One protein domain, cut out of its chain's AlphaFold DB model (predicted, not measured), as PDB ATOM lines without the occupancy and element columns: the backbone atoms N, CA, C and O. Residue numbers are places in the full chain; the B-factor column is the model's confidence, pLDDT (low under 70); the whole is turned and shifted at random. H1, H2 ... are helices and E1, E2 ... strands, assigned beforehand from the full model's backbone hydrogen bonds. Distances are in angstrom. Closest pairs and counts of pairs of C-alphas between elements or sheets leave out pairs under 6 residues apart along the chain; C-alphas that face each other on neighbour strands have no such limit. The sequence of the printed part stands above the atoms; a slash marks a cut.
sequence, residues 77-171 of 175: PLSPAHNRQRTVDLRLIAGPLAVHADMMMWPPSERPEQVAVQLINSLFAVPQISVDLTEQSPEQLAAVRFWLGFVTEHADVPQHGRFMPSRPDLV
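Overview. This is residues 77 to 171 of the 175 residues of an uncharacterized protein of Microlunatus parietis (UniProt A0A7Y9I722). A short two-stranded parallel sheet, E1 and E2, makes a small wall, with three helices, H1, H2 and H3, that run nearly the same way, set toward one face of it, while its other face is bare. H1 packs along E1, while H2 and H3 lie side by side, H3 near E2, and residues 154 to 171 follow as a long tail with no named element. The printed part has 95 residues in the order H1 E1 H2 E2 H3, class mixed, helices and strands. It is compact, with a radius of gyration of the C-alphas of 13.5 A and spans of 37 by 28 by 19 A.

Arrangement. Start at H1, residues 80 to 93; its Thr 87 and Ala 101 of E1, residues 98 to 104, are the closest C-alphas of the two, 6.0 A apart. With Pro 80 alone, H1 only just touches H2, residues 112 to 120, only at their ends, with 3 pairs of C-alphas within 8 A; Pro 80 and Gln 118 are closest at 4.9 A. E2, residues 126 to 129, is parallel to E1 at 23 degrees; look for N 101 and O 126 at 2.9 A and N 104 and O 128 at 2.8 A, within hydrogen-bond range. E1, H2 and E2 make a strand-helix-strand unit, two parallel neighbour strands with a helix between, its crossover right-handed. H3, residues 138 to 153, touches H2 at a shallow tilt of 20 degrees, the same way, closest at the C-alphas of Gln 140 and Pro 112, 4.5 A. H1 and H3 are apart. In H2 and H3 every O i to N i+4 pair is within hydrogen-bond range; in H1, 9 of 10.

Along the chain. Find C-alpha 80 at (-18.779, 50.255, -1.910); H1 runs 20.2 A from there. E1 covers 17.2 A, H2 12.2 A and E2 10.1 A. H3 runs 21.9 A and ends at C-alpha 153, (-0.919, 37.884, -1.808).

Size, cuts and confidence. The C-alphas of Thr 134 and Asp 169 are the two farthest apart, 39.8 A. The printed part has no cut, its links are tight or short, and no printed residue is under 70 in pLDDT.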
ATOM      1  N   PRO A  77     -18.122  55.481   4.013       91.62
ATOM      2  CA  PRO A  77     -17.837  54.216   4.705       91.62
ATOM      3  C   PRO A  77     -18.861  53.099   4.450       91.62
ATOM      4  O   PRO A  77     -18.574  51.918   4.630       91.62
ATOM      5  N   LEU A  78     -20.069  53.470   4.014       92.31
ATOM      6  CA  LEU A  78     -21.194  52.569   3.744       92.31
ATOM      7  C   LEU A  78     -21.491  52.415   2.245       92.31
ATOM      8  O   LEU A  78     -22.526  51.864   1.874       92.31
ATOM      9  N   SER A  79     -20.624  52.922   1.363       94.94
ATOM     10  CA  SER A  79     -20.873  52.920  -0.078       94.94
ATOM     11  C   SER A  79     -19.722  52.278  -0.858       94.94
ATOM     12  O   SER A  79     -18.815  52.985  -1.303       94.94
ATOM     13  N   PRO A  80     -19.789  50.954  -1.118       93.88
ATOM     14  CA  PRO A  80     -18.779  50.255  -1.910       93.88
ATOM     15  C   PRO A  80     -18.565  50.907  -3.280       93.88
ATOM     16  O   PRO A  80     -17.437  51.063  -3.734       93.88
ATOM     17  N   ALA A  81     -19.651  51.337  -3.933       93.56
ATOM     18  CA  ALA A  81     -19.592  51.946  -5.257       93.56
ATOM     19  C   ALA A  81     -18.868  53.303  -5.257       93.56
ATOM     20  O   ALA A  81     -18.018  53.528  -6.118       93.56
ATOM     21  N   HIS A  82     -19.153  54.184  -4.287       93.94
ATOM     22  CA  HIS A  82     -18.428  55.453  -4.171       93.94
ATOM     23  C   HIS A  82     -16.968  55.229  -3.777       93.94
ATOM     24  O   HIS A  82     -16.090  55.886  -4.330       93.94
ATOM     25  N   ASN A  83     -16.694  54.280  -2.880       94.56
ATOM     26  CA  ASN A  83     -15.328  53.939  -2.494       94.56
ATOM     27  C   ASN A  83     -14.528  53.448  -3.717       94.56
ATOM     28  O   ASN A  83     -13.461  53.983  -4.021       94.56
ATOM     29  N   ARG A  84     -15.103  52.543  -4.523       94.38
ATOM     30  CA  ARG A  84     -14.519  52.095  -5.797       94.38
ATOM     31  C   ARG A  84     -14.280  53.253  -6.761       94.38
ATOM     32  O   ARG A  84     -13.188  53.379  -7.295       94.38
ATOM     33  N   GLN A  85     -15.278  54.104  -6.992       94.25
ATOM     34  CA  GLN A  85     -15.135  55.239  -7.906       94.25
ATOM     35  C   GLN A  85     -13.951  56.124  -7.521       94.25
ATOM     36  O   GLN A  85     -13.071  56.391  -8.334       94.25
ATOM     37  N   ARG A  86     -13.924  56.549  -6.260       93.75
ATOM     38  CA  ARG A  86     -12.958  57.523  -5.765       93.75
ATOM     39  C   ARG A  86     -11.556  56.938  -5.665       93.75
ATOM     40  O   ARG A  86     -10.591  57.630  -5.971       93.75
ATOM     41  N   THR A  87     -11.430  55.664  -5.292       94.75
ATOM     42  CA  THR A  87     -10.142  54.960  -5.340       94.75
ATOM     43  C   THR A  87      -9.632  54.833  -6.769       94.75
ATOM     44  O   THR A  87      -8.472  55.147  -7.010       94.75
ATOM     45  N   VAL A  88     -10.481  54.465  -7.735       94.06
ATOM     46  CA  VAL A  88     -10.111  54.418  -9.160       94.06
ATOM     47  C   VAL A  88      -9.648  55.793  -9.651       94.06
ATOM     48  O   VAL A  88      -8.593  55.884 -10.276       94.06
ATOM     49  N   ASP A  89     -10.377  56.862  -9.326       92.44
ATOM     50  CA  ASP A  89      -9.990  58.229  -9.692       92.44
ATOM     51  C   ASP A  89      -8.647  58.619  -9.054       92.44
ATOM     52  O   ASP A  89      -7.766  59.150  -9.732       92.44
ATOM     53  N   LEU A  90      -8.432  58.292  -7.774       92.81
ATOM     54  CA  LEU A  90      -7.152  58.514  -7.101       92.81
ATOM     55  C   LEU A  90      -6.010  57.729  -7.736       92.81
ATOM     56  O   LEU A  90      -4.934  58.284  -7.919       92.81
ATOM     57  N   ARG A  91      -6.219  56.472  -8.128       92.56
ATOM     58  CA  ARG A  91      -5.194  55.653  -8.794       92.56
ATOM     59  C   ARG A  91      -4.694  56.265 -10.102       92.56
ATOM     60  O   ARG A  91      -3.580  55.956 -10.516       92.56
ATOM     61  N   LEU A  92      -5.487  57.127 -10.740       90.88
ATOM     62  CA  LEU A  92      -5.084  57.863 -11.938       90.88
ATOM     63  C   LEU A  92      -4.239  59.107 -11.629       90.88
ATOM     64  O   LEU A  92      -3.479  59.538 -12.495       90.88
ATOM     65  N   ILE A  93      -4.361  59.684 -10.427       88.88
ATOM     66  CA  ILE A  93      -3.746  60.975 -10.081       88.88
ATOM     67  C   ILE A  93      -2.800  60.939  -8.877       88.88
ATOM     68  O   ILE A  93      -2.153  61.938  -8.625       88.88
ATOM     69  N   ALA A  94      -2.700  59.855  -8.110       88.44
ATOM     70  CA  ALA A  94      -1.975  59.835  -6.831       88.44
ATOM     71  C   ALA A  94      -0.439  59.804  -6.965       88.44
ATOM     72  O   ALA A  94       0.266  59.898  -5.959       88.44
ATOM     73  N   GLY A  95       0.093  59.676  -8.185       85.88
ATOM     74  CA  GLY A  95       1.532  59.597  -8.420       85.88
ATOM     75  C   GLY A  95       2.160  58.423  -7.647       85.88
ATOM     76  O   GLY A  95       1.714  57.292  -7.832       85.88
ATOM     77  N   PRO A  96       3.187  58.657  -6.803       86.19
ATOM     78  CA  PRO A  96       3.866  57.597  -6.052       86.19
ATOM     79  C   PRO A  96       3.141  57.177  -4.761       86.19
ATOM     80  O   PRO A  96       3.616  56.280  -4.068       86.19
ATOM     81  N   LEU A  97       2.048  57.847  -4.387       91.62
ATOM     82  CA  LEU A  97       1.415  57.653  -3.085       91.62
ATOM     83  C   LEU A  97       0.554  56.395  -3.049       91.62
ATOM     84  O   LEU A  97      -0.148  56.072  -4.010       91.62
ATOM     85  N   ALA A  98       0.544  55.727  -1.895       93.62
ATOM     86  CA  ALA A  98      -0.382  54.632  -1.658       93.62
ATOM     87  C   ALA A  98      -1.824  55.164  -1.652       93.62
ATOM     88  O   ALA A  98      -2.155  56.101  -0.923       93.62
ATOM     89  N   VAL A  99      -2.697  54.561  -2.455       94.62
ATOM     90  CA  VAL A  99      -4.127  54.888  -2.461       94.62
ATOM     91  C   VAL A  99      -4.839  53.962  -1.494       94.62
ATOM     92  O   VAL A  99      -4.745  52.745  -1.621       94.62
ATOM     93  N   HIS A 100      -5.566  54.535  -0.545       95.56
ATOM     94  CA  HIS A 100      -6.378  53.807   0.414       95.56
ATOM     95  C   HIS A 100      -7.861  53.981   0.101       95.56
ATOM     96  O   HIS A 100      -8.326  55.067  -0.262       95.56
ATOM     97  N   ALA A 101      -8.599  52.893   0.280       95.88
ATOM     98  CA  ALA A 101     -10.044  52.937   0.351       95.88
ATOM     99  C   ALA A 101     -10.480  53.699   1.603       95.88
ATOM    100  O   ALA A 101      -9.729  53.813   2.577       95.88
ATOM    101  N   ASP A 102     -11.709  54.199   1.594       95.19
ATOM    102  CA  ASP A 102     -12.314  54.668   2.827       95.19
ATOM    103  C   ASP A 102     -12.518  53.516   3.807       95.19
ATOM    104  O   ASP A 102     -12.621  52.353   3.402       95.19
ATOM    105  N   MET A 103     -12.612  53.865   5.087       94.19
ATOM    106  CA  MET A 103     -12.927  52.932   6.153       94.19
ATOM    107  C   MET A 103     -14.278  52.266   5.901       94.19
ATOM    108  O   MET A 103     -15.328  52.870   6.073       94.19
ATOM    109  N   MET A 104     -14.256  50.994   5.521       95.38
ATOM    110  CA  MET A 104     -15.466  50.206   5.343       95.38
ATOM    111  C   MET A 104     -16.109  49.935   6.698       95.38
ATOM    112  O   MET A 104     -15.445  49.505   7.649       95.38
ATOM    113  N   MET A 105     -17.415  50.168   6.758       96.12
ATOM    114  CA  MET A 105     -18.246  49.909   7.924       96.12
ATOM    115  C   MET A 105     -19.444  49.049   7.527       96.12
ATOM    116  O   MET A 105     -19.941  49.122   6.403       96.12
ATOM    117  N   TRP A 106     -19.917  48.235   8.463       96.69
ATOM    118  CA  TRP A 106     -21.149  47.467   8.336       96.69
ATOM    119  C   TRP A 106     -21.673  47.101   9.734       96.69
ATOM    120  O   TRP A 106     -20.885  47.045  10.683       96.69
ATOM    121  N   PRO A 107     -22.992  46.893   9.904       96.12
ATOM    122  CA  PRO A 107     -23.542  46.446  11.179       96.12
ATOM    123  C   PRO A 107     -23.186  44.971  11.458       96.12
ATOM    124  O   PRO A 107     -23.027  44.200  10.511       96.12
ATOM    125  N   PRO A 108     -23.169  44.523  12.728       96.75
ATOM    126  CA  PRO A 108     -22.950  43.111  13.077       96.75
ATOM    127  C   PRO A 108     -23.911  42.128  12.387       96.75
ATOM    128  O   PRO A 108     -23.556  40.984  12.124       96.75
ATOM    129  N   SER A 109     -25.127  42.575  12.053       97.00
ATOM    130  CA  SER A 109     -26.144  41.784  11.348       97.00
ATOM    131  C   SER A 109     -25.955  41.708   9.829       97.00
ATOM    132  O   SER A 109     -26.781  41.096   9.150       97.00
ATOM    133  N   GLU A 110     -24.918  42.343   9.278       97.88
ATOM    134  CA  GLU A 110     -24.674  42.355   7.839       97.88
ATOM    135  C   GLU A 110     -24.409  40.947   7.300       97.88
ATOM    136  O   GLU A 110     -23.842  40.075   7.960       97.88
ATOM    137  N   ARG A 111     -24.787  40.702   6.054       98.31
ATOM    138  CA  ARG A 111     -24.511  39.416   5.424       98.31
ATOM    139  C   ARG A 111     -23.030  39.296   5.038       98.31
ATOM    140  O   ARG A 111     -22.482  40.249   4.480       98.31
ATOM    141  N   PRO A 112     -22.390  38.120   5.196       98.38
ATOM    142  CA  PRO A 112     -21.006  37.905   4.759       98.38
ATOM    143  C   PRO A 112     -20.769  38.263   3.286       98.38
ATOM    144  O   PRO A 112     -19.712  38.785   2.937       98.38
ATOM    145  N   GLU A 113     -21.765  38.054   2.414       98.25
ATOM    146  CA  GLU A 113     -21.655  38.442   1.005       98.25
ATOM    147  C   GLU A 113     -21.588  39.964   0.816       98.25
ATOM    148  O   GLU A 113     -20.893  40.431  -0.078       98.25
ATOM    149  N   GLN A 114     -22.271  40.751   1.651       97.75
ATOM    150  CA  GLN A 114     -22.215  42.215   1.575       97.75
ATOM    151  C   GLN A 114     -20.905  42.763   2.153       97.75
ATOM    152  O   GLN A 114     -20.333  43.697   1.591       97.75
ATOM    153  N   VAL A 115     -20.358  42.120   3.191       97.81
ATOM    154  CA  VAL A 115     -18.989  42.392   3.661       97.81
ATOM    155  C   VAL A 115     -17.974  42.125   2.543       97.81
ATOM    156  O   VAL A 115     -17.099  42.949   2.279       97.81
ATOM    157  N   ALA A 116     -18.124  41.013   1.817       97.44
ATOM    158  CA  ALA A 116     -17.306  40.728   0.641       97.44
ATOM    159  C   ALA A 116     -17.470  41.796  -0.453       97.44
ATOM    160  O   ALA A 116     -16.472  42.223  -1.025       97.44
ATOM    161  N   VAL A 117     -18.690  42.281  -0.722       96.75
ATOM    162  CA  VAL A 117     -18.926  43.369  -1.689       96.75
ATOM    163  C   VAL A 117     -18.148  44.633  -1.311       96.75
ATOM    164  O   VAL A 117     -17.531  45.223  -2.198       96.75
ATOM    165  N   GLN A 118     -18.121  45.033  -0.036       96.00
ATOM    166  CA  GLN A 118     -17.300  46.165   0.425       96.00
ATOM    167  C   GLN A 118     -15.821  45.957   0.049       96.00
ATOM    168  O   GLN A 118     -15.224  46.789  -0.635       96.00
ATOM    169  N   LEU A 119     -15.261  44.792   0.395       96.00
ATOM    170  CA  LEU A 119     -13.846  44.465   0.182       96.00
ATOM    171  C   LEU A 119     -13.478  44.351  -1.305       96.00
ATOM    172  O   LEU A 119     -12.466  44.910  -1.731       96.00
ATOM    173  N   ILE A 120     -14.318  43.706  -2.120       95.38
ATOM    174  CA  ILE A 120     -14.123  43.571  -3.574       95.38
ATOM    175  C   ILE A 120     -14.049  44.949  -4.243       95.38
ATOM    176  O   ILE A 120     -13.232  45.184  -5.133       95.38
ATOM    177  N   ASN A 121     -14.885  45.886  -3.800       94.69
ATOM    178  CA  ASN A 121     -14.889  47.245  -4.334       94.69
ATOM    179  C   ASN A 121     -13.643  48.056  -3.945       94.69
ATOM    180  O   ASN A 121     -13.392  49.095  -4.551       94.69
ATOM    181  N   SER A 122     -12.844  47.569  -2.991       93.81
ATOM    182  CA  SER A 122     -11.588  48.187  -2.562       93.81
ATOM    183  C   SER A 122     -10.332  47.555  -3.172       93.81
ATOM    184  O   SER A 122      -9.243  48.036  -2.892       93.81
ATOM    185  N   LEU A 123     -10.440  46.521  -4.023       92.56
ATOM    186  CA  LEU A 123      -9.288  45.707  -4.459       92.56
ATOM    187  C   LEU A 123      -8.123  46.497  -5.072       92.56
ATOM    188  O   LEU A 123      -6.987  46.055  -4.947       92.56
ATOM    189  N   PHE A 124      -8.386  47.638  -5.719       92.81
ATOM    190  CA  PHE A 124      -7.372  48.500  -6.350       92.81
ATOM    191  C   PHE A 124      -6.821  49.601  -5.428       92.81
ATOM    192  O   PHE A 124      -6.168  50.536  -5.893       92.81
ATOM    193  N   ALA A 125      -7.111  49.520  -4.135       95.25
ATOM    194  CA  ALA A 125      -6.599  50.393  -3.090       95.25
ATOM    195  C   ALA A 125      -6.288  49.576  -1.831       95.25
ATOM    196  O   ALA A 125      -6.694  48.423  -1.714       95.25
ATOM    197  N   VAL A 126      -5.564  50.152  -0.879       95.31
ATOM    198  CA  VAL A 126      -5.333  49.514   0.419       95.31
ATOM    199  C   VAL A 126      -6.654  49.509   1.210       95.31
ATOM    200  O   VAL A 126      -7.196  50.591   1.466       95.31
ATOM    201  N   PRO A 127      -7.191  48.337   1.605       95.19
ATOM    202  CA  PRO A 127      -8.414  48.242   2.397       95.19
ATOM    203  C   PRO A 127      -8.265  48.926   3.762       95.19
ATOM    204  O   PRO A 127      -7.263  48.728   4.449       95.19
ATOM    205  N   GLN A 128      -9.282  49.674   4.192       94.56
ATOM    206  CA  GLN A 128      -9.404  50.172   5.564       94.56
ATOM    207  C   GLN A 128     -10.710  49.645   6.175       94.56
ATOM    208  O   GLN A 128     -11.752  49.692   5.529       94.56
ATOM    209  N   ILE A 129     -10.670  49.129   7.405       95.50
ATOM    210  CA  ILE A 129     -11.828  48.522   8.084       95.50
ATOM    211  C   ILE A 129     -12.050  49.248   9.410       95.50
ATOM    212  O   ILE A 129     -11.117  49.368  10.200       95.50
ATOM    213  N   SER A 130     -13.280  49.702   9.660       95.62
ATOM    214  CA  SER A 130     -13.667  50.405  10.892       95.62
ATOM    215  C   SER A 130     -14.934  49.805  11.504       95.62
ATOM    216  O   SER A 130     -15.940  50.487  11.702       95.62
ATOM    217  N   VAL A 131     -14.883  48.509  11.806       96.31
ATOM    218  CA  VAL A 131     -15.924  47.802  12.565       96.31
ATOM    219  C   VAL A 131     -15.345  47.231  13.853       96.31
ATOM    220  O   VAL A 131     -14.140  46.987  13.940       96.31
ATOM    221  N   ASP A 132     -16.204  46.961  14.835       96.81
ATOM    222  CA  ASP A 132     -15.812  46.129  15.969       96.81
ATOM    223  C   ASP A 132     -15.707  44.670  15.511       96.81
ATOM    224  O   ASP A 132     -16.713  43.990  15.309       96.81
ATOM    225  N   LEU A 133     -14.475  44.183  15.330       95.75
ATOM    226  CA  LEU A 133     -14.210  42.811  14.890       95.75
ATOM    227  C   LEU A 133     -14.678  41.747  15.897       95.75
ATOM    228  O   LEU A 133     -14.834  40.591  15.507       95.75
ATOM    229  N   THR A 134     -14.901  42.109  17.164       97.19
ATOM    230  CA  THR A 134     -15.371  41.180  18.203       97.19
ATOM    231  C   THR A 134     -16.872  40.910  18.128       97.19
ATOM    232  O   THR A 134     -17.331  39.881  18.615       97.19
ATOM    233  N   GLU A 135     -17.622  41.781  17.450       97.25
ATOM    234  CA  GLU A 135     -19.066  41.638  17.238       97.25
ATOM    235  C   GLU A 135     -19.417  40.931  15.917       97.25
ATOM    236  O   GLU A 135     -20.591  40.777  15.587       97.25
ATOM    237  N   GLN A 136     -18.418  40.494  15.143       97.75
ATOM    238  CA  GLN A 136     -18.630  39.923  13.811       97.75
ATOM    239  C   GLN A 136     -18.830  38.405  13.851       97.75
ATOM    240  O   GLN A 136     -18.182  37.683  14.612       97.75
ATOM    241  N   SER A 137     -19.690  37.898  12.969       98.25
ATOM    242  CA  SER A 137     -19.919  36.466  12.793       98.25
ATOM    243  C   SER A 137     -18.660  35.752  12.264       98.25
ATOM    244  O   SER A 137     -17.843  36.355  11.552       98.25
ATOM    245  N   PRO A 138     -18.492  34.444  12.541       98.50
ATOM    246  CA  PRO A 138     -17.391  33.655  11.987       98.50
ATOM    247  C   PRO A 138     -17.285  33.736  10.456       98.50
ATOM    248  O   PRO A 138     -16.177  33.774   9.916       98.50
ATOM    249  N   GLU A 139     -18.423  33.801   9.764       98.62
ATOM    250  CA  GLU A 139     -18.533  33.888   8.308       98.62
ATOM    251  C   GLU A 139     -18.128  35.271   7.783       98.62
ATOM    252  O   GLU A 139     -17.391  35.355   6.800       98.62
ATOM    253  N   GLN A 140     -18.532  36.358   8.452       98.62
ATOM    254  CA  GLN A 140     -18.060  37.711   8.123       98.62
ATOM    255  C   GLN A 140     -16.537  37.800   8.280       98.62
ATOM    256  O   GLN A 140     -15.835  38.264   7.380       98.62
ATOM    257  N   LEU A 141     -15.998  37.281   9.387       98.56
ATOM    258  CA  LEU A 141     -14.554  37.245   9.620       98.56
ATOM    259  C   LEU A 141     -13.821  36.353   8.606       98.56
ATOM    260  O   LEU A 141     -12.671  36.631   8.263       98.56
ATOM    261  N   ALA A 142     -14.457  35.285   8.117       98.62
ATOM    262  CA  ALA A 142     -13.907  34.460   7.046       98.62
ATOM    263  C   ALA A 142     -13.819  35.239   5.727       98.62
ATOM    264  O   ALA A 142     -12.774  35.188   5.078       98.62
ATOM    265  N   ALA A 143     -14.852  36.015   5.376       98.31
ATOM    266  CA  ALA A 143     -14.819  36.905   4.215       98.31
ATOM    267  C   ALA A 143     -13.711  37.966   4.344       98.31
ATOM    268  O   ALA A 143     -12.925  38.141   3.414       98.31
ATOM    269  N   VAL A 144     -13.591  38.611   5.512       98.06
ATOM    270  CA  VAL A 144     -12.518  39.581   5.795       98.06
ATOM    271  C   VAL A 144     -11.141  38.943   5.612       98.06
ATOM    272  O   VAL A 144     -10.327  39.456   4.849       98.06
ATOM    273  N   ARG A 145     -10.877  37.798   6.256       98.31
ATOM    274  CA  ARG A 145      -9.587  37.097   6.133       98.31
ATOM    275  C   ARG A 145      -9.269  36.715   4.693       98.31
ATOM    276  O   ARG A 145      -8.140  36.914   4.261       98.31
ATOM    277  N   PHE A 146     -10.249  36.179   3.968       98.44
ATOM    278  CA  PHE A 146     -10.067  35.768   2.581       98.44
ATOM    279  C   PHE A 146      -9.652  36.950   1.699       98.44
ATOM    280  O   PHE A 146      -8.623  36.885   1.032       98.44
ATOM    281  N   TRP A 147     -10.407  38.050   1.729       97.69
ATOM    282  CA  TRP A 147     -10.142  39.186   0.845       97.69
ATOM    283  C   TRP A 147      -8.906  39.990   1.246       97.69
ATOM    284  O   TRP A 147      -8.174  40.435   0.365       97.69
ATOM    285  N   LEU A 148      -8.618  40.142   2.544       96.69
ATOM    286  CA  LEU A 148      -7.355  40.749   2.980       96.69
ATOM    287  C   LEU A 148      -6.151  39.883   2.586       96.69
ATOM    288  O   LEU A 148      -5.132  40.419   2.145       96.69
ATOM    289  N   GLY A 149      -6.283  38.556   2.690       97.56
ATOM    290  CA  GLY A 149      -5.290  37.606   2.191       97.56
ATOM    291  C   GLY A 149      -5.062  37.771   0.692       97.56
ATOM    292  O   GLY A 149      -3.930  37.984   0.278       97.56
ATOM    293  N   PHE A 150      -6.138  37.799  -0.099       97.44
ATOM    294  CA  PHE A 150      -6.088  38.004  -1.548       97.44
ATOM    295  C   PHE A 150      -5.381  39.313  -1.934       97.44
ATOM    296  O   PHE A 150      -4.493  39.309  -2.783       97.44
ATOM    297  N   VAL A 151      -5.745  40.441  -1.308       95.25
ATOM    298  CA  VAL A 151      -5.121  41.744  -1.605       95.25
ATOM    299  C   VAL A 151      -3.633  41.734  -1.265       95.25
ATOM    300  O   VAL A 151      -2.839  42.297  -2.013       95.25
ATOM    301  N   THR A 152      -3.256  41.085  -0.163       94.94
ATOM    302  CA  THR A 152      -1.858  40.991   0.266       94.94
ATOM    303  C   THR A 152      -1.052  40.081  -0.659       94.94
ATOM    304  O   THR A 152       0.015  40.470  -1.123       94.94
ATOM    305  N   GLU A 153      -1.570  38.889  -0.960       97.62
ATOM    306  CA  GLU A 153      -0.919  37.884  -1.808       97.62
ATOM    307  C   GLU A 153      -0.715  38.387  -3.238       97.62
ATOM    308  O   GLU A 153       0.315  38.125  -3.856       97.62
ATOM    309  N   HIS A 154      -1.685  39.132  -3.766       96.69
ATOM    310  CA  HIS A 154      -1.666  39.559  -5.157       96.69
ATOM    311  C   HIS A 154      -1.262  41.015  -5.357       96.69
ATOM    312  O   HIS A 154      -1.355  41.465  -6.492       96.69
ATOM    313  N   ALA A 155      -0.806  41.736  -4.322       94.19
ATOM    314  CA  ALA A 155      -0.582  43.190  -4.321       94.19
ATOM    315  C   ALA A 155       0.168  43.735  -5.555       94.19
ATOM    316  O   ALA A 155      -0.166  44.813  -6.055       94.19
ATOM    317  N   ASP A 156       1.111  42.972  -6.110       95.25
ATOM    318  CA  ASP A 156       1.854  43.347  -7.317       95.25
ATOM    319  C   ASP A 156       0.966  43.649  -8.530       95.25
ATOM    320  O   ASP A 156       1.346  44.441  -9.391       95.25
ATOM    321  N   VAL A 157      -0.236  43.071  -8.598       93.81
ATOM    322  CA  VAL A 157      -1.180  43.304  -9.695       93.81
ATOM    323  C   VAL A 157      -2.141  44.461  -9.403       93.81
ATOM    324  O   VAL A 157      -2.081  45.454 -10.131       93.81
ATOM    325  N   PRO A 158      -3.030  44.416  -8.390       91.00
ATOM    326  CA  PRO A 158      -4.023  45.457  -8.212       91.00
ATOM    327  C   PRO A 158      -3.448  46.722  -7.556       91.00
ATOM    328  O   PRO A 158      -4.017  47.792  -7.761       91.00
ATOM    329  N   GLN A 159      -2.324  46.638  -6.826       89.75
ATOM    330  CA  GLN A 159      -1.704  47.794  -6.163       89.75
ATOM    331  C   GLN A 159      -0.481  48.334  -6.901       89.75
ATOM    332  O   GLN A 159      -0.315  49.550  -6.960       89.75
ATOM    333  N   HIS A 160       0.368  47.492  -7.491       91.00
ATOM    334  CA  HIS A 160       1.594  47.965  -8.162       91.00
ATOM    335  C   HIS A 160       1.545  47.862  -9.690       91.00
ATOM    336  O   HIS A 160       2.371  48.459 -10.382       91.00
ATOM    337  N   GLY A 161       0.560  47.145 -10.230       91.69
ATOM    338  CA  GLY A 161       0.413  46.950 -11.660       91.69
ATOM    339  C   GLY A 161       0.005  48.222 -12.400       91.69
ATOM    340  O   GLY A 161      -0.498  49.199 -11.834       91.69
ATOM    341  N   ARG A 162       0.181  48.189 -13.725       91.56
ATOM    342  CA  ARG A 162      -0.326  49.244 -14.604       91.56
ATOM    343  C   ARG A 162      -1.849  49.295 -14.508       91.56
ATOM    344  O   ARG A 162      -2.534  48.347 -14.882       91.56
ATOM    345  N   PHE A 163      -2.366  50.436 -14.076       91.56
ATOM    346  CA  PHE A 163      -3.793  50.628 -13.865       91.56
ATOM    347  C   PHE A 163      -4.456  51.283 -15.085       91.56
ATOM    348  O   PHE A 163      -4.053  52.360 -15.521       91.56
ATOM    349  N   MET A 164      -5.455  50.613 -15.666       91.81
ATOM    350  CA  MET A 164      -6.206  51.085 -16.836       91.81
ATOM    351  C   MET A 164      -7.704  50.832 -16.623       91.81
ATOM    352  O   MET A 164      -8.218  49.797 -17.054       91.81
ATOM    353  N   PRO A 165      -8.417  51.736 -15.928       90.69
ATOM    354  CA  PRO A 165      -9.841  51.568 -15.697       90.69
ATOM    355  C   PRO A 165     -10.619  51.700 -17.009       90.69
ATOM    356  O   PRO A 165     -10.227  52.415 -17.931       90.69
ATOM    357  N   SER A 166     -11.747  50.999 -17.095       89.94
ATOM    358  CA  SER A 166     -12.642  51.043 -18.252       89.94
ATOM    359  C   SER A 166     -14.028  51.502 -17.824       89.94
ATOM    360  O   SER A 166     -14.399  51.350 -16.662       89.94
ATOM    361  N   ARG A 167     -14.797  52.037 -18.775       90.75
ATOM    362  CA  ARG A 167     -16.170  52.511 -18.560       90.75
ATOM    363  C   ARG A 167     -16.303  53.623 -17.494       90.75
ATOM    364  O   ARG A 167     -17.088  53.468 -16.554       90.75
ATOM    365  N   PRO A 168     -15.568  54.751 -17.624       88.56
ATOM    366  CA  PRO A 168     -15.772  55.913 -16.751       88.56
ATOM    367  C   PRO A 168     -17.204  56.466 -16.845       88.56
ATOM    368  O   PRO A 168     -17.730  56.965 -15.858       88.56
ATOM    369  N   ASP A 169     -17.869  56.289 -17.995       89.75
ATOM    370  CA  ASP A 169     -19.282  56.623 -18.224       89.75
ATOM    371  C   ASP A 169     -20.246  55.910 -17.262       89.75
ATOM    372  O   ASP A 169     -21.344  56.405 -17.021       89.75
ATOM    373  N   LEU A 170     -19.836  54.768 -16.702       88.38
ATOM    374  CA  LEU A 170     -20.622  53.961 -15.766       88.38
ATOM    375  C   LEU A 170     -19.982  53.837 -14.382       88.38
ATOM    376  O   LEU A 170     -20.320  52.916 -13.638       88.38
ATOM    377  N   VAL A 171     -19.055  54.727 -14.016       87.25
ATOM    378  CA  VAL A 171     -18.439  54.696 -12.679       87.25
ATOM    379  C   VAL A 171     -17.666  53.382 -12.435       87.25
ATOM    380  O   VAL A 171     -17.748  52.738 -11.383       87.25
TER     381      VAL A 171